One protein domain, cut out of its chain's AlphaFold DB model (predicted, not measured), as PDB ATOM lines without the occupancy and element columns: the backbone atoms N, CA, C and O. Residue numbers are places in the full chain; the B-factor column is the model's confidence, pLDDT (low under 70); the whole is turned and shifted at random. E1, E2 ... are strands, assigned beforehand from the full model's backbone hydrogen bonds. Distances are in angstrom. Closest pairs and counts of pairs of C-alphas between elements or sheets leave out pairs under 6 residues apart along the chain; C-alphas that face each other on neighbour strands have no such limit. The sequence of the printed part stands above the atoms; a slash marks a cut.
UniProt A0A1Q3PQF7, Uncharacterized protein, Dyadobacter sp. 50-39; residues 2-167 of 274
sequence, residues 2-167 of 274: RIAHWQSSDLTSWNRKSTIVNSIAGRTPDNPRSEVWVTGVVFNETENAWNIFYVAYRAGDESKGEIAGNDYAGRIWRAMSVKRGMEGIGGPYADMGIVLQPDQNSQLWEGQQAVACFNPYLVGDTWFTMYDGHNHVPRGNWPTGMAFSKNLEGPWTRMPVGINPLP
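Overview. This is residues 2 to 167 of the 274 residues of an uncharacterized protein of Dyadobacter sp. 50-39 (UniProt A0A1Q3PQF7). A strongly twisted four-stranded sheet, E3 E4 E5 E6, forms the middle, with the hairpin E1 E2 partly face to face with it on one side and the three-stranded sheet E7 E8 E9 beyond the other side, apart from its strands. The 166 printed residues hold no named helix and nine named strands, E1 to E9 in chain order, the sheets all antiparallel. The class is all strand, though under half of the residues are in named elements. The whole is compact, with a radius of gyration of the C-alphas of 16.6 A and spans of 46 by 39 by 30 A.

Along the chain. E3, residues 35 to 44, is 25.6 A long and bends by 51 degrees at residue 39; E4, 49 to 58, is 28.8 A, and E5, 72 to 81, 27.4 A. E6, 93 to 100, bends by 57 degrees at residue 97. E1, 2 to 7, begins at C-alpha 2 (37.591, 5.306, 106.285); E2 is 15 to 22. E7 is 121 to 123, E8 126 to 132, and E9, 144 to 149, ends at C-alpha 149 (29.306, 25.732, 123.192).

Arrangement. E3 E4 E5 E6 is a meander, each strand the antiparallel neighbour of the one before: N 37 and O 55 are 3.0 A apart, N 54 and O 77 3.0 A, N 78 and O 97 2.9 A. With E1 E2, where N 5 and O 18 are 3.0 A apart, it makes a sandwich, two sheets face to face, 9.8 A between facing parts. The closest C-alphas of E1 and E3, Ile 3 and Val 38, are 6.4 A apart. E7 E8 E9 is another meander, with N 121 and O 128 2.8 A apart and N 129 and O 147 2.9 A.

Size, cuts and confidence. The farthest C-alphas, Asp 10 and Ser 63, are 49.7 A apart. The printed part has no cut. The link E6 to E7, 20 residues, is long. No printed residue is under 70 in pLDDT.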
ATOM      1  N   ARG A   2      38.108   5.936 105.061       94.12
ATOM      2  CA  ARG A   2      37.591   5.306 106.285       94.12
ATOM      3  C   ARG A   2      38.287   5.886 107.510       94.12
ATOM      4  O   ARG A   2      39.504   6.024 107.486       94.12
ATOM      5  N   ILE A   3      37.532   6.100 108.580       94.88
ATOM      6  CA  ILE A   3      38.077   6.333 109.922       94.88
ATOM      7  C   ILE A   3      38.138   4.975 110.616       94.88
ATOM      8  O   ILE A   3      37.148   4.239 110.633       94.88
ATOM      9  N   ALA A   4      39.303   4.606 111.142       94.31
ATOM     10  CA  ALA A   4      39.535   3.307 111.764       94.31
ATOM     11  C   ALA A   4      40.006   3.466 113.209       94.31
ATOM     12  O   ALA A   4      40.765   4.378 113.517       94.31
ATOM     13  N   HIS A   5      39.593   2.536 114.065       94.88
ATOM     14  CA  HIS A   5      40.080   2.441 115.435       94.88
ATOM     15  C   HIS A   5      41.270   1.481 115.487       94.88
ATOM     16  O   HIS A   5      41.186   0.329 115.039       94.88
ATOM     17  N   TRP A   6      42.367   1.974 116.049       94.69
ATOM     18  CA  TRP A   6      43.583   1.228 116.329       94.69
ATOM     19  C   TRP A   6      43.896   1.337 117.814       94.69
ATOM     20  O   TRP A   6      43.613   2.358 118.431       94.69
ATOM     21  N   GLN A   7      44.483   0.286 118.373       94.25
ATOM     22  CA  GLN A   7      44.840   0.234 119.783       94.25
ATOM     23  C   GLN A   7      46.289  -0.211 119.938       94.25
ATOM     24  O   GLN A   7      46.740  -1.125 119.240       94.25
ATOM     25  N   SER A   8      46.977   0.401 120.893       92.94
ATOM     26  CA  SER A   8      48.325   0.049 121.312       92.94
ATOM     27  C   SER A   8      48.421   0.100 122.838       92.94
ATOM     28  O   SER A   8      47.717   0.883 123.474       92.94
ATOM     29  N   SER A   9      49.252  -0.764 123.421       92.69
ATOM     30  CA  SER A   9      49.588  -0.763 124.854       92.69
ATOM     31  C   SER A   9      50.952  -0.134 125.149       92.69
ATOM     32  O   SER A   9      51.288   0.064 126.309       92.69
ATOM     33  N   ASP A  10      51.747   0.128 124.112       90.00
ATOM     34  CA  ASP A  10      53.149   0.562 124.183       90.00
ATOM     35  C   ASP A  10      53.451   1.747 123.245       90.00
ATOM     36  O   ASP A  10      54.606   2.134 123.098       90.00
ATOM     37  N   LEU A  11      52.421   2.283 122.580       87.25
ATOM     38  CA  LEU A  11      52.454   3.353 121.574       87.25
ATOM     39  C   LEU A  11      53.271   3.049 120.303       87.25
ATOM     40  O   LEU A  11      53.319   3.870 119.387       87.25
ATOM     41  N   THR A  12      53.829   1.845 120.179       87.00
ATOM     42  CA  THR A  12      54.691   1.440 119.056       87.00
ATOM     43  C   THR A  12      54.091   0.284 118.259       87.00
ATOM     44  O   THR A  12      54.138   0.275 117.028       87.00
ATOM     45  N   SER A  13      53.438  -0.654 118.940       91.88
ATOM     46  CA  SER A  13      52.759  -1.808 118.362       91.88
ATOM     47  C   SER A  13      51.261  -1.535 118.254       91.88
ATOM     48  O   SER A  13      50.546  -1.487 119.258       91.88
ATOM     49  N   TRP A  14      50.756  -1.382 117.029       94.06
ATOM     50  CA  TRP A  14      49.364  -1.003 116.774       94.06
ATOM     51  C   TRP A  14      48.547  -2.141 116.168       94.06
ATOM     52  O   TRP A  14      48.915  -2.740 115.161       94.06
ATOM     53  N   ASN A  15      47.377  -2.395 116.754       95.88
ATOM     54  CA  ASN A  15      46.426  -3.393 116.285       95.88
ATOM     55  C   ASN A  15      45.143  -2.720 115.809       95.88
ATOM     56  O   ASN A  15      44.442  -2.071 116.591       95.88
ATOM     57  N   ARG A  16      44.790  -2.924 114.539       95.50
ATOM     58  CA  ARG A  16      43.517  -2.452 113.995       95.50
ATOM     59  C   ARG A  16      42.362  -3.223 114.623       95.50
ATOM     60  O   ARG A  16      42.360  -4.450 114.598       95.50
ATOM     61  N   LYS A  17      41.354  -2.513 115.129       95.69
ATOM     62  CA  LYS A  17      40.172  -3.118 115.762       95.69
ATOM     63  C   LYS A  17      38.949  -3.087 114.858       95.69
ATOM     64  O   LYS A  17      38.305  -4.112 114.663       95.69
ATOM     65  N   SER A  18      38.637  -1.934 114.277       94.19
ATOM     66  CA  SER A  18      37.404  -1.764 113.501       94.19
ATOM     67  C   SER A  18      37.477  -0.571 112.546       94.19
ATOM     68  O   SER A  18      38.384   0.261 112.604       94.19
ATOM     69  N   THR A  19      36.515  -0.510 111.625       94.88
ATOM     70  CA  THR A  19      36.155   0.734 110.933       94.88
ATOM     71  C   THR A  19      35.075   1.426 111.753       94.88
ATOM     72  O   THR A  19      34.107   0.768 112.127       94.88
ATOM     73  N   ILE A  20      35.223   2.725 111.992       93.69
ATOM     74  CA  ILE A  20      34.259   3.533 112.741       93.69
ATOM     75  C   ILE A  20      33.334   4.301 111.797       93.69
ATOM     76  O   ILE A  20      32.119   4.240 111.946       93.69
ATOM     77  N   VAL A  21      33.899   4.945 110.773       94.06
ATOM     78  CA  VAL A  21      33.138   5.679 109.752       94.06
ATOM     79  C   VAL A  21      33.606   5.251 108.367       94.06
ATOM     80  O   VAL A  21      34.808   5.111 108.118       94.06
ATOM     81  N   ASN A  22      32.656   5.063 107.453       94.81
ATOM     82  CA  ASN A  22      32.928   4.936 106.026       94.81
ATOM     83  C   ASN A  22      32.502   6.224 105.322       94.81
ATOM     84  O   ASN A  22      31.413   6.739 105.582       94.81
ATOM     85  N   SER A  23      33.339   6.715 104.410       95.06
ATOM     86  CA  SER A  23      32.882   7.706 103.438       95.06
ATOM     87  C   SER A  23      31.908   7.060 102.449       95.06
ATOM     88  O   SER A  23      31.900   5.838 102.266       95.06
ATOM     89  N   ILE A  24      31.100   7.881 101.789       95.56
ATOM     90  CA  ILE A  24      30.288   7.457 100.650       95.56
ATOM     91  C   ILE A  24      31.213   7.404  99.430       95.56
ATOM     92  O   ILE A  24      31.995   8.325  99.196       95.56
ATOM     93  N   ALA A  25      31.172   6.310  98.670       94.25
ATOM     94  CA  ALA A  25      32.043   6.134  97.511       94.25
ATOM     95  C   ALA A  25      31.712   7.131  96.385       94.25
ATOM     96  O   ALA A  25      30.547   7.431  96.139       94.25
ATOM     97  N   GLY A  26      32.747   7.586  95.672       93.00
ATOM     98  CA  GLY A  26      32.643   8.550  94.572       93.00
ATOM     99  C   GLY A  26      32.927   9.981  95.027       93.00
ATOM    100  O   GLY A  26      32.204  10.530  95.852       93.00
ATOM    101  N   ARG A  27      33.985  10.594  94.489       93.44
ATOM    102  CA  ARG A  27      34.334  11.996  94.748       93.44
ATOM    103  C   ARG A  27      33.595  12.870  93.737       93.44
ATOM    104  O   ARG A  27      34.062  13.036  92.617       93.44
ATOM    105  N   THR A  28      32.407  13.343  94.113       95.06
ATOM    106  CA  THR A  28      31.539  14.173  93.264       95.06
ATOM    107  C   THR A  28      31.048  15.419  94.012       95.06
ATOM    108  O   THR A  28      31.050  15.421  95.248       95.06
ATOM    109  N   PRO A  29      30.605  16.468  93.293       96.56
ATOM    110  CA  PRO A  29      30.017  17.667  93.899       96.56
ATOM    111  C   PRO A  29      28.790  17.396  94.773       96.56
ATOM    112  O   PRO A  29      28.560  18.085  95.763       96.56
ATOM    113  N   ASP A  30      28.013  16.372  94.430       95.81
ATOM    114  CA  ASP A  30      26.753  16.066  95.111       95.81
ATOM    115  C   ASP A  30      26.916  15.079  96.269       95.81
ATOM    116  O   ASP A  30      25.955  14.804  96.985       95.81
ATOM    117  N   ASN A  31      28.116  14.524  96.468       96.06
ATOM    118  CA  ASN A  31      28.392  13.623  97.578       96.06
ATOM    119  C   ASN A  31      28.962  14.411  98.771       96.06
ATOM    120  O   ASN A  31      30.166  14.650  98.806       96.06
ATOM    121  N   PRO A  32      28.161  14.760  99.798       92.94
ATOM    122  CA  PRO A  32      28.616  15.571 100.931       92.94
ATOM    123  C   PRO A  32      29.566  14.835 101.888       92.94
ATOM    124  O   PRO A  32      29.976  15.407 102.897       92.94
ATOM    125  N   ARG A  33      29.846  13.552 101.630       95.31
ATOM    126  CA  ARG A  33      30.677  12.687 102.468       95.31
ATOM    127  C   ARG A  33      31.581  11.808 101.602       95.31
ATOM    128  O   ARG A  33      31.764  10.626 101.901       95.31
ATOM    129  N   SER A  34      32.134  12.353 100.517       94.25
ATOM    130  CA  SER A  34      33.096  11.625  99.679       94.25
ATOM    131  C   SER A  34      34.413  11.376 100.406       94.25
ATOM    132  O   SER A  34      35.008  10.300 100.277       94.25
ATOM    133  N   GLU A  35      34.816  12.339 101.233       94.81
ATOM    134  CA  GLU A  35      36.008  12.279 102.076       94.81
ATOM    135  C   GLU A  35      35.621  12.486 103.533       94.81
ATOM    136  O   GLU A  35      34.686  13.230 103.822       94.81
ATOM    137  N   VAL A  36      36.295  11.770 104.436       96.12
ATOM    138  CA  VAL A  36      36.066  11.864 105.881       96.12
ATOM    139  C   VAL A  36      37.392  11.792 106.617       96.12
ATOM    140  O   VAL A  36      38.200  10.905 106.331       96.12
ATOM    141  N   TRP A  37      37.571  12.675 107.591       95.00
ATOM    142  CA  TRP A  37      38.770  12.749 108.420       95.00
ATOM    143  C   TRP A  37      38.355  12.916 109.876       95.00
ATOM    144  O   TRP A  37      37.505  13.750 110.183       95.00
ATOM    145  N   VAL A  38      38.910  12.090 110.765       93.81
ATOM    146  CA  VAL A  38      38.674  12.254 112.203       93.81
ATOM    147  C   VAL A  38      39.352  13.531 112.659       93.81
ATOM    148  O   VAL A  38      40.489  13.785 112.275       93.81
ATOM    149  N   THR A  39      38.644  14.311 113.462       89.38
ATOM    150  CA  THR A  39      39.185  15.543 114.015       89.38
ATOM    151  C   THR A  39      39.341  15.419 115.514       89.38
ATOM    152  O   THR A  39      40.442  15.653 115.968       89.38
ATOM    153  N   GLY A  40      38.327  14.945 116.253       94.19
ATOM    154  CA  GLY A  40      38.372  14.855 117.717       94.19
ATOM    155  C   GLY A  40      37.663  13.629 118.291       94.19
ATOM    156  O   GLY A  40      36.703  13.116 117.712       94.19
ATOM    157  N   VAL A  41      38.124  13.159 119.453       95.75
ATOM    158  CA  VAL A  41      37.540  12.030 120.196       95.75
ATOM    159  C   VAL A  41      37.471  12.400 121.674       95.75
ATOM    160  O   VAL A  41      38.500  12.548 122.323       95.75
ATOM    161  N   VAL A  42      36.263  12.566 122.211       96.88
ATOM    162  CA  VAL A  42      36.044  13.111 123.558       96.88
ATOM    163  C   VAL A  42      34.985  12.291 124.282       96.88
ATOM    164  O   VAL A  42      33.945  11.962 123.713       96.88
ATOM    165  N   PHE A  43      35.229  11.948 125.543       97.75
ATOM    166  CA  PHE A  43      34.209  11.328 126.380       97.75
ATOM    167  C   PHE A  43      33.242  12.397 126.903       97.75
ATOM    168  O   PHE A  43      33.667  13.381 127.502       97.75
ATOM    169  N   ASN A  44      31.944  12.218 126.657       97.38
ATOM    170  CA  ASN A  44      30.908  13.096 127.193       97.38
ATOM    171  C   ASN A  44      30.350  12.495 128.480       97.38
ATOM    172  O   ASN A  44      29.618  11.505 128.428       97.38
ATOM    173  N   GLU A  45      30.663  13.114 129.615       95.88
ATOM    174  CA  GLU A  45      30.173  12.691 130.930       95.88
ATOM    175  C   GLU A  45      28.641  12.753 131.024       95.88
ATOM    176  O   GLU A  45      28.012  11.827 131.534       95.88
ATOM    177  N   THR A  46      28.013  13.790 130.455       95.06
ATOM    178  CA  THR A  46      26.549  13.968 130.473       95.06
ATOM    179  C   THR A  46      25.836  12.836 129.734       95.06
ATOM    180  O   THR A  46      24.806  12.328 130.179       95.06
ATOM    181  N   GLU A  47      26.394  12.402 128.605       96.94
ATOM    182  CA  GLU A  47      25.837  11.298 127.819       96.94
ATOM    183  C   GLU A  47      26.352   9.927 128.279       96.94
ATOM    184  O   GLU A  47      25.799   8.893 127.884       96.94
ATOM    185  N   ASN A  48      27.383   9.903 129.131       97.88
ATOM    186  CA  ASN A  48      28.150   8.721 129.505       97.88
ATOM    187  C   ASN A  48      28.572   7.921 128.258       97.88
ATOM    188  O   ASN A  48      28.320   6.716 128.158       97.88
ATOM    189  N   ALA A  49      29.127   8.603 127.253       98.31
ATOM    190  CA  ALA A  49      29.466   8.003 125.967       98.31
ATOM    191  C   ALA A  49      30.604   8.742 125.257       98.31
ATOM    192  O   ALA A  49      30.747   9.962 125.341       98.31
ATOM    193  N   TRP A  50      31.389   7.989 124.486       98.31
ATOM    194  CA  TRP A  50      32.392   8.561 123.596       98.31
ATOM    195  C   TRP A  50      31.746   9.266 122.415       98.31
ATOM    196  O   TRP A  50      30.846   8.727 121.776       98.31
ATOM    197  N   ASN A  51      32.256  10.447 122.099       98.12
ATOM    198  CA  ASN A  51      31.874  11.250 120.958       98.12
ATOM    199  C   ASN A  51      33.066  11.384 120.014       98.12
ATOM    200  O   ASN A  51      34.170  11.717 120.436       98.12
ATOM    201  N   ILE A  52      32.829  11.121 118.735       97.25
ATOM    202  CA  ILE A  52      33.779  11.343 117.654       97.25
ATOM    203  C   ILE A  52      33.264  12.500 116.815       97.25
ATOM    204  O   ILE A  52      32.113  12.502 116.375       97.25
ATOM    205  N   PHE A  53      34.154  13.442 116.561       97.75
ATOM    206  CA  PHE A  53      33.970  14.527 115.622       97.75
ATOM    207  C   PHE A  53      34.805  14.225 114.387       97.75
ATOM    208  O   PHE A  53      35.965  13.810 114.483       97.75
ATOM    209  N   TYR A  54      34.193  14.358 113.220       97.31
ATOM    210  CA  TYR A  54      34.882  14.161 111.957       97.31
ATOM    211  C   TYR A  54      34.371  15.140 110.915       97.31
ATOM    212  O   TYR A  54      33.176  15.422 110.834       97.31
ATOM    213  N   VAL A  55      35.282  15.633 110.087       97.56
ATOM    214  CA  VAL A  55      34.916  16.455 108.943       97.56
ATOM    215  C   VAL A  55      34.544  15.562 107.767       97.56
ATOM    216  O   VAL A  55      35.120  14.488 107.576       97.56
ATOM    217  N   ALA A  56      33.565  16.003 106.984       97.56
ATOM    218  CA  ALA A  56      33.196  15.403 105.716       97.56
ATOM    219  C   ALA A  56      33.140  16.453 104.607       97.56
ATOM    220  O   ALA A  56      32.598  17.537 104.822       97.56
ATOM    221  N   TYR A  57      33.639  16.097 103.424       97.56
ATOM    222  CA  TYR A  57      33.689  16.984 102.260       97.56
ATOM    223  C   TYR A  57      32.980  16.390 101.050       97.56
ATOM    224  O   TYR A  57      32.888  15.164 100.900       97.56
ATOM    225  N   ARG A  58      32.550  17.291 100.161       97.06
ATOM    226  CA  ARG A  58      32.284  16.988  98.750       97.06
ATOM    227  C   ARG A  58      33.491  17.335  97.881       97.06
ATOM    228  O   ARG A  58      34.367  18.094  98.293       97.06
ATOM    229  N   ALA A  59      33.485  16.830  96.653       96.88
ATOM    230  CA  ALA A  59      34.431  17.235  95.617       96.88
ATOM    231  C   ALA A  59      34.123  18.628  95.056       96.88
ATOM    232  O   ALA A  59      33.019  19.148  95.253       96.88
ATOM    233  N   GLY A  60      35.065  19.176  94.288       97.06
ATOM    234  CA  GLY A  60      34.844  20.384  93.496       97.06
ATOM    235  C   GLY A  60      33.885  20.169  92.324       97.06
ATOM    236  O   GLY A  60      33.920  19.143  91.648       97.06
ATOM    237  N   ASP A  61      33.035  21.162  92.096       96.56
ATOM    238  CA  ASP A  61      32.107  21.322  90.983       96.56
ATOM    239  C   ASP A  61      32.725  22.171  89.863       96.56
ATOM    240  O   ASP A  61      32.743  23.404  89.920       96.56
ATOM    241  N   GLU A  62      33.208  21.515  88.808       96.06
ATOM    242  CA  GLU A  62      33.820  22.196  87.659       96.06
ATOM    243  C   GLU A  62      32.861  23.195  86.988       96.06
ATOM    244  O   GLU A  62      33.310  24.212  86.458       96.06
ATOM    245  N   SER A  63      31.539  22.980  87.071       95.88
ATOM    246  CA  SER A  63      30.545  23.927  86.538       95.88
ATOM    247  C   SER A  63      30.515  25.260  87.297       95.88
ATOM    248  O   SER A  63      30.066  26.272  86.757       95.88
ATOM    249  N   LYS A  64      31.044  25.276  88.526       94.56
ATOM    250  CA  LYS A  64      31.241  26.463  89.369       94.56
ATOM    251  C   LYS A  64      32.683  26.983  89.332       94.56
ATOM    252  O   LYS A  64      33.015  27.898  90.081       94.56
ATOM    253  N   GLY A  65      33.537  26.413  88.479       94.75
ATOM    254  CA  GLY A  65      34.963  26.744  88.410       94.75
ATOM    255  C   GLY A  65      35.784  26.194  89.579       94.75
ATOM    256  O   GLY A  65      36.888  26.673  89.834       94.75
ATOM    257  N   GLU A  66      35.255  25.212  90.308       97.00
ATOM    258  CA  GLU A  66      35.968  24.549  91.396       97.00
ATOM    259  C   GLU A  66      36.880  23.432  90.859       97.00
ATOM    260  O   GLU A  66      36.610  22.792  89.843       97.00
ATOM    261  N   ILE A  67      37.972  23.168  91.575       96.75
ATOM    262  CA  ILE A  67      38.932  22.107  91.247       96.75
ATOM    263  C   ILE A  67      38.369  20.759  91.714       96.75
ATOM    264  O   ILE A  67      38.282  20.523  92.918       96.75
ATOM    265  N   ALA A  68      38.043  19.852  90.789       93.88
ATOM    266  CA  ALA A  68      37.391  18.571  91.097       93.88
ATOM    267  C   ALA A  68      38.090  17.741  92.196       93.88
ATOM    268  O   ALA A  68      37.435  17.087  93.005       93.88
ATOM    269  N   GLY A  69      39.424  17.783  92.246       91.75
ATOM    270  CA  GLY A  69      40.244  17.024  93.196       91.75
ATOM    271  C   GLY A  69      40.418  17.645  94.584       91.75
ATOM    272  O   GLY A  69      41.176  17.081  95.369       91.75
ATOM    273  N   ASN A  70      39.766  18.772  94.883       95.81
ATOM    274  CA  ASN A  70      39.883  19.455  96.173       95.81
ATOM    275  C   ASN A  70      38.633  19.250  97.048       95.81
ATOM    276  O   ASN A  70      37.581  18.812  96.571       95.81
ATOM    277  N   ASP A  71      38.774  19.558  98.337       96.25
ATOM    278  CA  ASP A  71      37.740  19.405  99.361       96.25
ATOM    279  C   ASP A  71      36.933  20.687  99.551       96.25
ATOM    280  O   ASP A  71      37.480  21.734  99.893       96.25
ATOM    281  N   TYR A  72      35.619  20.610  99.347       97.25
ATOM    282  CA  TYR A  72      34.727  21.766  99.425       97.25
ATOM    283  C   TYR A  72      33.615  21.557 100.442       97.25
ATOM    284  O   TYR A  72      33.134  20.437 100.642       97.25
ATOM    285  N   ALA A  73      33.148  22.679 101.001       96.75
ATOM    286  CA  ALA A  73      31.988  22.754 101.883       96.75
ATOM    287  C   ALA A  73      32.040  21.709 103.009       96.75
ATOM    288  O   ALA A  73      31.099  20.922 103.178       96.75
ATOM    289  N   GLY A  74      33.158  21.695 103.737       97.62
ATOM    290  CA  GLY A  74      33.381  20.819 104.877       97.62
ATOM    291  C   GLY A  74      32.256  20.914 105.886       97.62
ATOM    292  O   GLY A  74      31.624  21.953 106.034       97.62
ATOM    293  N   ARG A  75      31.946  19.808 106.555       97.81
ATOM    294  CA  ARG A  75      30.935  19.759 107.615       97.81
ATOM    295  C   ARG A  75      31.450  18.908 108.751       97.81
ATOM    296  O   ARG A  75      31.884  17.783 108.508       97.81
ATOM    297  N   ILE A  76      31.347  19.411 109.972       98.19
ATOM    298  CA  ILE A  76      31.699  18.652 111.165       98.19
ATOM    299  C   ILE A  76      30.501  17.817 111.574       98.19
ATOM    300  O   ILE A  76      29.464  18.330 111.996       98.19
ATOM    301  N   TRP A  77      30.667  16.512 111.450       97.56
ATOM    302  CA  TRP A  77      29.742  15.516 111.943       97.56
ATOM    303  C   TRP A  77      30.139  15.087 113.341       97.56
ATOM    304  O   TRP A  77      31.316  14.906 113.647       97.56
ATOM    305  N   ARG A  78      29.123  14.858 114.160       97.50
ATOM    306  CA  ARG A  78      29.249  14.221 115.459       97.50
ATOM    307  C   ARG A  78      28.672  12.817 115.368       97.50
ATOM    308  O   ARG A  78      27.541  12.635 114.914       97.50
ATOM    309  N   ALA A  79      29.420  11.836 115.846       97.25
ATOM    310  CA  ALA A  79      28.938  10.486 116.086       97.25
ATOM    311  C   ALA A  79      29.169  10.105 117.547       97.25
ATOM    312  O   ALA A  79      30.211  10.409 118.116       97.25
ATOM    313  N   MET A  80      28.213   9.413 118.153       97.81
ATOM    314  CA  MET A  80      28.282   8.983 119.548       97.81
ATOM    315  C   MET A  80      28.343   7.460 119.615       97.81
ATOM    316  O   MET A  80      27.666   6.765 118.852       97.81
ATOM    317  N   SER A  81      29.153   6.931 120.528       98.12
ATOM    318  CA  SER A  81      29.203   5.502 120.793       98.12
ATOM    319  C   SER A  81      27.866   5.036 121.351       98.12
ATOM    320  O   SER A  81      27.342   5.579 122.322       98.12
ATOM    321  N   VAL A  82      27.321   3.990 120.741       97.38
ATOM    322  CA  VAL A  82      26.106   3.321 121.216       97.38
ATOM    323  C   VAL A  82      26.392   2.570 122.521       97.38
ATOM    324  O   VAL A  82      25.495   2.381 123.346       97.38
ATOM    325  N   LYS A  83      27.648   2.160 122.740       97.50
ATOM    326  CA  LYS A  83      28.092   1.559 123.997       97.50
ATOM    327  C   LYS A  83      28.492   2.670 124.969       97.50
ATOM    328  O   LYS A  83      29.488   3.356 124.765       97.50
ATOM    329  N   ARG A  84      27.720   2.809 126.045       97.69
ATOM    330  CA  ARG A  84      27.998   3.761 127.130       97.69
ATOM    331  C   ARG A  84      29.244   3.376 127.939       97.69
ATOM    332  O   ARG A  84      29.643   2.209 127.960       97.69
ATOM    333  N   GLY A  85      29.799   4.353 128.650       98.06
ATOM    334  CA  GLY A  85      30.971   4.216 129.513       98.06
ATOM    335  C   GLY A  85      32.306   4.274 128.773       98.06
ATOM    336  O   GLY A  85      32.371   4.209 127.543       98.06
ATOM    337  N   MET A  86      33.392   4.361 129.545       97.12
ATOM    338  CA  MET A  86      34.763   4.466 129.025       97.12
ATOM    339  C   MET A  86      35.156   3.287 128.124       97.12
ATOM    340  O   MET A  86      35.809   3.470 127.100       97.12
ATOM    341  N   GLU A  87      34.644   2.089 128.407       95.94
ATOM    342  CA  GLU A  87      34.828   0.885 127.579       95.94
ATOM    343  C   GLU A  87      34.101   0.943 126.219       95.94
ATOM    344  O   GLU A  87      34.130  -0.014 125.434       95.94
ATOM    345  N   GLY A  88      33.379   2.035 125.956       96.50
ATOM    346  CA  GLY A  88      32.637   2.311 124.734       96.50
ATOM    347  C   GLY A  88      33.465   2.886 123.586       96.50
ATOM    348  O   GLY A  88      32.917   3.050 122.498       96.50
ATOM    349  N   ILE A  89      34.756   3.180 123.779       95.81
ATOM    350  CA  ILE A  89      35.589   3.891 122.786       95.81
ATOM    351  C   ILE A  89      35.675   3.168 121.432       95.81
ATOM    352  O   ILE A  89      35.799   3.796 120.383       95.81
ATOM    353  N   GLY A  90      35.547   1.839 121.429       94.75
ATOM    354  CA  GLY A  90      35.556   1.034 120.207       94.75
ATOM    355  C   GLY A  90      34.269   1.097 119.377       94.75
ATOM    356  O   GLY A  90      34.248   0.556 118.268       94.75
ATOM    357  N   GLY A  91      33.212   1.737 119.887       94.88
ATOM    358  CA  GLY A  91      31.902   1.800 119.245       94.88
ATOM    359  C   GLY A  91      31.030   0.556 119.489       94.88
ATOM    360  O   GLY A  91      31.239  -0.164 120.471       94.88
ATOM    361  N   PRO A  92      30.047   0.276 118.607       96.06
ATOM    362  CA  PRO A  92      29.758   0.982 117.354       96.06
ATOM    363  C   PRO A  92      29.307   2.428 117.585       96.06
ATOM    364  O   PRO A  92      28.791   2.754 118.649       96.06
ATOM    365  N   TYR A  93      29.499   3.282 116.579       97.19
ATOM    366  CA  TYR A  93      29.107   4.690 116.622       97.19
ATOM    367  C   TYR A  93      27.876   4.933 115.752       97.19
ATOM    368  O   TYR A  93      27.764   4.376 114.660       97.19
ATOM    369  N   ALA A  94      26.966   5.769 116.243       96.88
ATOM    370  CA  ALA A  94      25.819   6.265 115.497       96.88
ATOM    371  C   ALA A  94      26.011   7.757 115.204       96.88
ATOM    372  O   ALA A  94      26.430   8.512 116.083       96.88
ATOM    373  N   ASP A  95      25.704   8.184 113.979       96.56
ATOM    374  CA  ASP A  95      25.732   9.601 113.614       96.56
ATOM    375  C   ASP A  95      24.631  10.358 114.362       96.56
ATOM    376  O   ASP A  95      23.464   9.971 114.332       96.56
ATOM    377  N   MET A  96      25.016  11.454 115.010       97.38
ATOM    378  CA  MET A  96      24.124  12.340 115.762       97.38
ATOM    379  C   MET A  96      23.755  13.598 114.966       97.38
ATOM    380  O   MET A  96      22.852  14.332 115.357       97.38
ATOM    381  N   GLY A  97      24.433  13.838 113.842       96.69
ATOM    382  CA  GLY A  97      24.181  14.961 112.945       96.69
ATOM    383  C   GLY A  97      25.391  15.873 112.783       96.69
ATOM    384  O   GLY A  97      26.510  15.537 113.173       96.69
ATOM    385  N   ILE A  98      25.153  17.020 112.158       97.62
ATOM    386  CA  ILE A  98      26.164  18.038 111.872       97.62
ATOM    387  C   ILE A  98      26.148  19.077 112.995       97.62
ATOM    388  O   ILE A  98      25.079  19.562 113.361       97.62
ATOM    389  N   VAL A  99      27.324  19.424 113.519       97.69
ATOM    390  CA  VAL A  99      27.487  20.406 114.608       97.69
ATOM    391  C   VAL A  99      28.078  21.737 114.143       97.69
ATOM    392  O   VAL A  99      27.891  22.743 114.821       97.69
ATOM    393  N   LEU A 100      28.748  21.763 112.985       97.88
ATOM    394  CA  LEU A 100      29.261  22.979 112.348       97.88
ATOM    395  C   LEU A 100      29.324  22.784 110.822       97.88
ATOM    396  O   LEU A 100      29.769  21.737 110.350       97.88
ATOM    397  N   GLN A 101      28.859  23.767 110.047       97.38
ATOM    398  CA  GLN A 101      28.805  23.706 108.578       97.38
ATOM    399  C   GLN A 101      28.747  25.104 107.949       97.38
ATOM    400  O   GLN A 101      28.440  26.060 108.664       97.38
ATOM    401  N   PRO A 102      28.960  25.237 106.625       96.81
ATOM    402  CA  PRO A 102      28.705  26.477 105.917       96.81
ATOM    403  C   PRO A 102      27.234  26.852 106.059       96.81
ATOM    404  O   PRO A 102      26.349  26.056 105.729       96.81
ATOM    405  N   ASP A 103      26.978  28.050 106.557       96.88
ATOM    406  CA  ASP A 103      25.636  28.580 106.769       96.88
ATOM    407  C   ASP A 103      25.651  30.116 106.717       96.88
ATOM    408  O   ASP A 103      26.657  30.735 106.371       96.88
ATOM    409  N   GLN A 104      24.529  30.759 107.042       96.50
ATOM    410  CA  GLN A 104      24.424  32.221 107.055       96.50
ATOM    411  C   GLN A 104      25.343  32.914 108.078       96.50
ATOM    412  O   GLN A 104      25.506  34.130 108.008       96.50
ATOM    413  N   ASN A 105      25.911  32.169 109.031       96.31
ATOM    414  CA  ASN A 105      26.840  32.675 110.037       96.31
ATOM    415  C   ASN A 105      28.307  32.411 109.662       96.31
ATOM    416  O   ASN A 105      29.194  32.782 110.434       96.31
ATOM    417  N   SER A 106      28.572  31.766 108.520       97.62
ATOM    418  CA  SER A 106      29.932  31.596 108.014       97.62
ATOM    419  C   SER A 106      30.598  32.937 107.738       97.62
ATOM    420  O   SER A 106      29.990  33.880 107.228       97.62
ATOM    421  N   GLN A 107      31.882  33.006 108.058       97.50
ATOM    422  CA  GLN A 107      32.710  34.185 107.851       97.50
ATOM    423  C   GLN A 107      33.506  34.059 106.552       97.50
ATOM    424  O   GLN A 107      33.861  32.966 106.127       97.50
ATOM    425  N   LEU A 108      33.827  35.193 105.919       96.12
ATOM    426  CA  LEU A 108      34.464  35.211 104.593       96.12
ATOM    427  C   LEU A 108      35.805  34.459 104.532       96.12
ATOM    428  O   LEU A 108      36.165  33.939 103.478       96.12
ATOM    429  N   TRP A 109      36.542  34.404 105.643       96.38
ATOM    430  CA  TRP A 109      37.837  33.730 105.713       96.38
ATOM    431  C   TRP A 109      37.724  32.198 105.667       96.38
ATOM    432  O   TRP A 109      38.694  31.556 105.277       96.38
ATOM    433  N   GLU A 110      36.559  31.622 106.005       97.44
ATOM    434  CA  GLU A 110      36.303  30.169 105.953       97.44
ATOM    435  C   GLU A 110      36.510  29.620 104.529       97.44
ATOM    436  O   GLU A 110      36.964  28.492 104.321       97.44
ATOM    437  N   GLY A 111      36.231  30.456 103.526       97.00
ATOM    438  CA  GLY A 111      36.475  30.151 102.126       97.00
ATOM    439  C   GLY A 111      35.659  28.972 101.591       97.00
ATOM    440  O   GLY A 111      34.617  28.591 102.123       97.00
ATOM    441  N   GLN A 112      36.128  28.409 100.482       96.81
ATOM    442  CA  GLN A 112      35.455  27.332  99.749       96.81
ATOM    443  C   GLN A 112      35.519  25.971 100.458       96.81
ATOM    444  O   GLN A 112      34.587  25.167 100.341       96.81
ATOM    445  N   GLN A 113      36.605  25.705 101.187       96.19
ATOM    446  CA  GLN A 113      36.728  24.513 102.030       96.19
ATOM    447  C   GLN A 113      35.814  24.606 103.258       96.19
ATOM    448  O   GLN A 113      35.256  23.596 103.688       96.19
ATOM    449  N   ALA A 114      35.569  25.834 103.723       95.06
ATOM    450  CA  ALA A 114      34.718  26.221 104.836       95.06
ATOM    451  C   ALA A 114      35.221  25.814 106.223       95.06
ATOM    452  O   ALA A 114      35.822  26.642 106.897       95.06
ATOM    453  N   VAL A 115      34.947  24.579 106.657       95.19
ATOM    454  CA  VAL A 115      35.387  24.080 107.967       95.19
ATOM    455  C   VAL A 115      36.227  22.820 107.807       95.19
ATOM    456  O   VAL A 115      35.808  21.854 107.167       95.19
ATOM    457  N   ALA A 116      37.396  22.843 108.423       89.94
ATOM    458  CA  ALA A 116      38.320  21.740 108.632       89.94
ATOM    459  C   ALA A 116      38.689  21.707 110.120       89.94
ATOM    460  O   ALA A 116      38.556  22.725 110.781       89.94
ATOM    461  N   CYS A 117      39.104  20.559 110.657       91.12
ATOM    462  CA  CYS A 117      39.377  20.385 112.092       91.12
ATOM    463  C   CYS A 117      38.175  20.663 113.036       91.12
ATOM    464  O   CYS A 117      37.243  21.408 112.745       91.12
ATOM    465  N   PHE A 118      38.156  19.957 114.167       96.19
ATOM    466  CA  PHE A 118      37.216  20.131 115.274       96.19
ATOM    467  C   PHE A 118      37.672  19.245 116.438       96.19
ATOM    468  O   PHE A 118      37.271  18.079 116.544       96.19
ATOM    469  N   ASN A 119      38.552  19.783 117.276       97.00
ATOM    470  CA  ASN A 119      39.017  19.169 118.521       97.00
ATOM    471  C   ASN A 119      38.433  19.930 119.714       97.00
ATOM    472  O   ASN A 119      38.917  21.020 120.029       97.00
ATOM    473  N   PRO A 120      37.352  19.442 120.345       97.62
ATOM    474  CA  PRO A 120      36.780  20.116 121.501       97.62
ATOM    475  C   PRO A 120      37.673  20.010 122.735       97.62
ATOM    476  O   PRO A 120      38.175  18.934 123.058       97.62
ATOM    477  N   TYR A 121      37.791  21.107 123.472       97.75
ATOM    478  CA  TYR A 121      38.451  21.181 124.771       97.75
ATOM    479  C   TYR A 121      37.644  22.070 125.719       97.75
ATOM    480  O   TYR A 121      36.798  22.856 125.292       97.75
ATOM    481  N   LEU A 122      37.872  21.919 127.022       97.00
ATOM    482  CA  LEU A 122      37.084  22.590 128.052       97.00
ATOM    483  C   LEU A 122      37.891  23.704 128.732       97.00
ATOM    484  O   LEU A 122      39.007  23.487 129.217       97.00
ATOM    485  N   VAL A 123      37.287  24.886 128.834       98.12
ATOM    486  CA  VAL A 123      37.779  26.003 129.647       98.12
ATOM    487  C   VAL A 123      36.681  26.373 130.638       98.12
ATOM    488  O   VAL A 123      35.616  26.863 130.263       98.12
ATOM    489  N   GLY A 124      36.922  26.093 131.921       95.94
ATOM    490  CA  GLY A 124      35.894  26.225 132.953       95.94
ATOM    491  C   GLY A 124      34.692  25.321 132.663       95.94
ATOM    492  O   GLY A 124      34.818  24.102 132.681       95.94
ATOM    493  N   ASP A 125      33.536  25.931 132.403       96.06
ATOM    494  CA  ASP A 125      32.262  25.270 132.088       96.06
ATOM    495  C   ASP A 125      31.893  25.334 130.593       96.06
ATOM    496  O   ASP A 125      30.772  25.000 130.212       96.06
ATOM    497  N   THR A 126      32.791  25.850 129.753       98.44
ATOM    498  CA  THR A 126      32.501  26.155 128.352       98.44
ATOM    499  C   THR A 126      33.415  25.347 127.449       98.44
ATOM    500  O   THR A 126      34.633  25.310 127.629       98.44
ATOM    501  N   TRP A 127      32.807  24.679 126.476       98.56
ATOM    502  CA  TRP A 127      33.515  23.954 125.439       98.56
ATOM    503  C   TRP A 127      33.969  24.921 124.360       98.56
ATOM    504  O   TRP A 127      33.189  25.748 123.892       98.56
ATOM    505  N   PHE A 128      35.214  24.770 123.943       98.75
ATOM    506  CA  PHE A 128      35.824  25.490 122.841       98.75
ATOM    507  C   PHE A 128      36.367  24.495 121.829       98.75
ATOM    508  O   PHE A 128      36.638  23.338 122.143       98.75
ATOM    509  N   THR A 129      36.506  24.940 120.593       98.19
ATOM    510  CA  THR A 129      37.179  24.194 119.539       98.19
ATOM    511  C   THR A 129      37.698  25.163 118.491       98.19
ATOM    512  O   THR A 129      37.178  26.275 118.359       98.19
ATOM    513  N   MET A 130      38.725  24.749 117.765       98.00
ATOM    514  CA  MET A 130      39.240  25.468 116.608       98.00
ATOM    515  C   MET A 130      38.794  24.766 115.321       98.00
ATOM    516  O   MET A 130      38.489  23.571 115.340       98.00
ATOM    517  N   TYR A 131      38.681  25.542 114.246       97.44
ATOM    518  CA  TYR A 131      38.346  25.054 112.912       97.44
ATOM    519  C   TYR A 131      39.005  25.922 111.840       97.44
ATOM    520  O   TYR A 131      39.064  27.148 111.974       97.44
ATOM    521  N   ASP A 132      39.430  25.296 110.752       95.19
ATOM    522  CA  ASP A 132      40.192  25.926 109.682       95.19
ATOM    523  C   ASP A 132      39.336  26.190 108.455       95.19
ATOM    524  O   ASP A 132      38.403  25.452 108.132       95.19
ATOM    525  N   GLY A 133      39.691  27.260 107.760       95.62
ATOM    526  CA  GLY A 133      39.126  27.672 106.490       95.62
ATOM    527  C   GLY A 133      40.187  27.686 105.404       95.62
ATOM    528  O   GLY A 133      41.380  27.792 105.679       95.62
ATOM    529  N   HIS A 134      39.758  27.613 104.147       96.81
ATOM    530  CA  HIS A 134      40.666  27.733 103.013       96.81
ATOM    531  C   HIS A 134      39.933  28.112 101.722       96.81
ATOM    532  O   HIS A 134      38.831  27.634 101.430       96.81
ATOM    533  N   ASN A 135      40.579  28.949 100.907       96.75
ATOM    534  CA  ASN A 135      40.178  29.210  99.526       96.75
ATOM    535  C   ASN A 135      41.083  28.441  98.572       96.75
ATOM    536  O   ASN A 135      42.292  28.663  98.558       96.75
ATOM    537  N   HIS A 136      40.482  27.607  97.726       96.38
ATOM    538  CA  HIS A 136      41.189  26.892  96.662       96.38
ATOM    539  C   HIS A 136      41.451  27.800  95.457       96.38
ATOM    540  O   HIS A 136      42.491  27.686  94.809       96.38
ATOM    541  N   VAL A 137      40.510  28.703  95.149       94.19
ATOM    542  CA  VAL A 137      40.542  29.588  93.978       94.19
ATOM    543  C   VAL A 137      40.010  30.993  94.331       94.19
ATOM    544  O   VAL A 137      38.815  31.131  94.593       94.19
ATOM    545  N   PRO A 138      40.848  32.050  94.277       94.06
ATOM    546  CA  PRO A 138      42.308  31.976  94.235       94.06
ATOM    547  C   PRO A 138      42.837  31.280  95.494       94.06
ATOM    548  O   PRO A 138      42.239  31.391  96.565       94.06
ATOM    549  N   ARG A 139      43.961  30.573  95.361       95.19
ATOM    550  CA  ARG A 139      44.573  29.873  96.490       95.19
ATOM    551  C   ARG A 139      44.934  30.872  97.590       95.19
ATOM    552  O   ARG A 139      45.677  31.817  97.332       95.19
ATOM    553  N   GLY A 140      44.400  30.653  98.785       94.94
ATOM    554  CA  GLY A 140      44.661  31.470  99.967       94.94
ATOM    555  C   GLY A 140      45.517  30.763 101.016       94.94
ATOM    556  O   GLY A 140      46.002  29.651 100.807       94.94
ATOM    557  N   ASN A 141      45.656  31.422 102.162       95.75
ATOM    558  CA  ASN A 141      46.237  30.846 103.376       95.75
ATOM    559  C   ASN A 141      45.275  29.815 104.007       95.75
ATOM    560  O   ASN A 141      44.177  29.581 103.488       95.75
ATOM    561  N   TRP A 142      45.684  29.230 105.132       95.44
ATOM    562  CA  TRP A 142      44.875  28.380 106.016       95.44
ATOM    563  C   TRP A 142      44.614  29.117 107.341       95.44
ATOM    564  O   TRP A 142      45.346  28.936 108.314       95.44
ATOM    565  N   PRO A 143      43.669  30.072 107.363       96.69
ATOM    566  CA  PRO A 143      43.236  30.711 108.598       96.69
ATOM    567  C   PRO A 143      42.437  29.750 109.485       96.69
ATOM    568  O   PRO A 143      41.607  28.989 108.994       96.69
ATOM    569  N   THR A 144      42.595  29.906 110.794       97.44
ATOM    570  CA  THR A 144      41.834  29.166 111.806       97.44
ATOM    571  C   THR A 144      40.962  30.119 112.607       97.44
ATOM    572  O   THR A 144      41.383  31.218 112.970       97.44
ATOM    573  N   GLY A 145      39.747  29.697 112.920       97.75
ATOM    574  CA  GLY A 145      38.850  30.362 113.852       97.75
ATOM    575  C   GLY A 145      38.544  29.485 115.055       97.75
ATOM    576  O   GLY A 145      38.916  28.320 115.124       97.75
ATOM    577  N   MET A 146      37.824  30.055 116.010       98.19
ATOM    578  CA  MET A 146      37.340  29.373 117.203       98.19
ATOM    579  C   MET A 146      35.811  29.357 117.233       98.19
ATOM    580  O   MET A 146      35.149  30.288 116.757       98.19
ATOM    581  N   ALA A 147      35.243  28.299 117.798       98.56
ATOM    582  CA  ALA A 147      33.831  28.172 118.128       98.56
ATOM    583  C   ALA A 147      33.676  27.693 119.576       98.56
ATOM    584  O   ALA A 147      34.591  27.097 120.144       98.56
ATOM    585  N   PHE A 148      32.517  27.955 120.174       98.75
ATOM    586  CA  PHE A 148      32.224  27.587 121.553       98.75
ATOM    587  C   PHE A 148      30.808  27.030 121.715       98.75
ATOM    588  O   PHE A 148      29.916  27.286 120.903       98.75
ATOM    589  N   SER A 149      30.600  26.273 122.786       98.56
ATOM    590  CA  SER A 149      29.306  25.732 123.192       98.56
ATOM    591  C   SER A 149      29.264  25.533 124.705       98.56
ATOM    592  O   SER A 149      30.290  25.324 125.351       98.56
ATOM    593  N   LYS A 150      28.066  25.555 125.294       97.94
ATOM    594  CA  LYS A 150      27.875  25.135 126.692       97.94
ATOM    595  C   LYS A 150      27.843  23.618 126.856       97.94
ATOM    596  O   LYS A 150      28.213  23.123 127.912       97.94
ATOM    597  N   ASN A 151      27.472  22.888 125.807       97.56
ATOM    598  CA  ASN A 151      27.428  21.430 125.824       97.56
ATOM    599  C   ASN A 151      28.234  20.846 124.662       97.56
ATOM    600  O   ASN A 151      28.254  21.414 123.567       97.56
ATOM    601  N   LEU A 152      28.868  19.697 124.872       97.06
ATOM    602  CA  LEU A 152      29.710  19.069 123.855       97.06
ATOM    603  C   LEU A 152      28.908  18.702 122.590       97.06
ATOM    604  O   LEU A 152      29.400  18.841 121.468       97.06
ATOM    605  N   GLU A 153      27.650  18.288 122.755       96.19
ATOM    606  CA  GLU A 153      26.718  17.981 121.668       96.19
ATOM    607  C   GLU A 153      26.265  19.203 120.856       96.19
ATOM    608  O   GLU A 153      25.656  19.039 119.797       96.19
ATOM    609  N   GLY A 154      26.589  20.411 121.319       96.12
ATOM    610  CA  GLY A 154      26.175  21.670 120.720       96.12
ATOM    611  C   GLY A 154      24.885  22.249 121.327       96.12
ATOM    612  O   GLY A 154      24.440  21.822 122.395       96.12
ATOM    613  N   PRO A 155      24.279  23.246 120.657       97.25
ATOM    614  CA  PRO A 155      24.740  23.854 119.406       97.25
ATOM    615  C   PRO A 155      26.053  24.630 119.582       97.25
ATOM    616  O   PRO A 155      26.279  25.263 120.610       97.25
ATOM    617  N   TRP A 156      26.900  24.604 118.554       98.50
ATOM    618  CA  TRP A 156      28.163  25.340 118.532       98.50
ATOM    619  C   TRP A 156      27.999  26.698 117.853       98.50
ATOM    620  O   TRP A 156      27.317  26.824 116.838       98.50
ATOM    621  N   THR A 157      28.639  27.719 118.417       98.56
ATOM    622  CA  THR A 157      28.604  29.098 117.921       98.56
ATOM    623  C   THR A 157      30.012  29.547 117.560       98.56
ATOM    624  O   THR A 157      30.924  29.455 118.379       98.56
ATOM    625  N   ARG A 158      30.204  30.050 116.338       98.44
ATOM    626  CA  ARG A 158      31.472  30.662 115.916       98.44
ATOM    627  C   ARG A 158      31.759  31.898 116.768       98.44
ATOM    628  O   ARG A 158      30.857  32.701 117.007       98.44
ATOM    629  N   MET A 159      33.013  32.099 117.157       98.19
ATOM    630  CA  MET A 159      33.447  33.397 117.674       98.19
ATOM    631  C   MET A 159      33.200  34.492 116.625       98.19
ATOM    632  O   MET A 159      33.349  34.228 115.428       98.19
ATOM    633  N   PRO A 160      32.807  35.709 117.034       96.94
ATOM    634  CA  PRO A 160      32.445  36.776 116.110       96.94
ATOM    635  C   PRO A 160      33.625  37.255 115.255       96.94
ATOM    636  O   PRO A 160      34.799  37.062 115.589       96.94
ATOM    637  N   VAL A 161      33.294  37.945 114.160       95.00
ATOM    638  CA  VAL A 161      34.266  38.704 113.361       95.00
ATOM    639  C   VAL A 161      35.002  39.691 114.269       95.00
ATOM    640  O   VAL A 161      34.383  40.370 115.087       95.00
ATOM    641  N   GLY A 162      36.325  39.763 114.123       94.00
ATOM    642  CA  GLY A 162      37.203  40.560 114.986       94.00
ATOM    643  C   GLY A 162      37.872  39.744 116.093       94.00
ATOM    644  O   GLY A 162      38.912  40.165 116.586       94.00
ATOM    645  N   ILE A 163      37.326  38.566 116.425       96.19
ATOM    646  CA  ILE A 163      38.051  37.505 117.146       96.19
ATOM    647  C   ILE A 163      38.554  36.467 116.142       96.19
ATOM    648  O   ILE A 163      39.726  36.106 116.167       96.19
ATOM    649  N   ASN A 164      37.680  36.021 115.235       97.50
ATOM    650  CA  ASN A 164      38.063  35.147 114.132       97.50
ATOM    651  C   ASN A 164      38.508  35.957 112.895       97.50
ATOM    652  O   ASN A 164      37.894  36.993 112.597       97.50
ATOM    653  N   PRO A 165      39.505  35.465 112.132       97.00
ATOM    654  CA  PRO A 165      40.368  34.320 112.451       97.00
ATOM    655  C   PRO A 165      41.400  34.656 113.544       97.00
ATOM    656  O   PRO A 165      41.747  35.820 113.750       97.00
ATOM    657  N   LEU A 166      41.904  33.630 114.231       97.62
ATOM    658  CA  LEU A 166      42.871  33.762 115.316       97.62
ATOM    659  C   LEU A 166      44.245  34.196 114.776       97.62
ATOM    660  O   LEU A 166      44.760  33.589 113.835       97.62
ATOM    661  N   PRO A 167      44.911  35.189 115.389       96.62
ATOM    662  CA  PRO A 167      46.191  35.692 114.908       96.62
ATOM    663  C   PRO A 167      47.381  34.842 115.396       96.62
ATOM    664  O   PRO A 167      48.388  35.414 115.806       96.62
TER     665      PRO A 167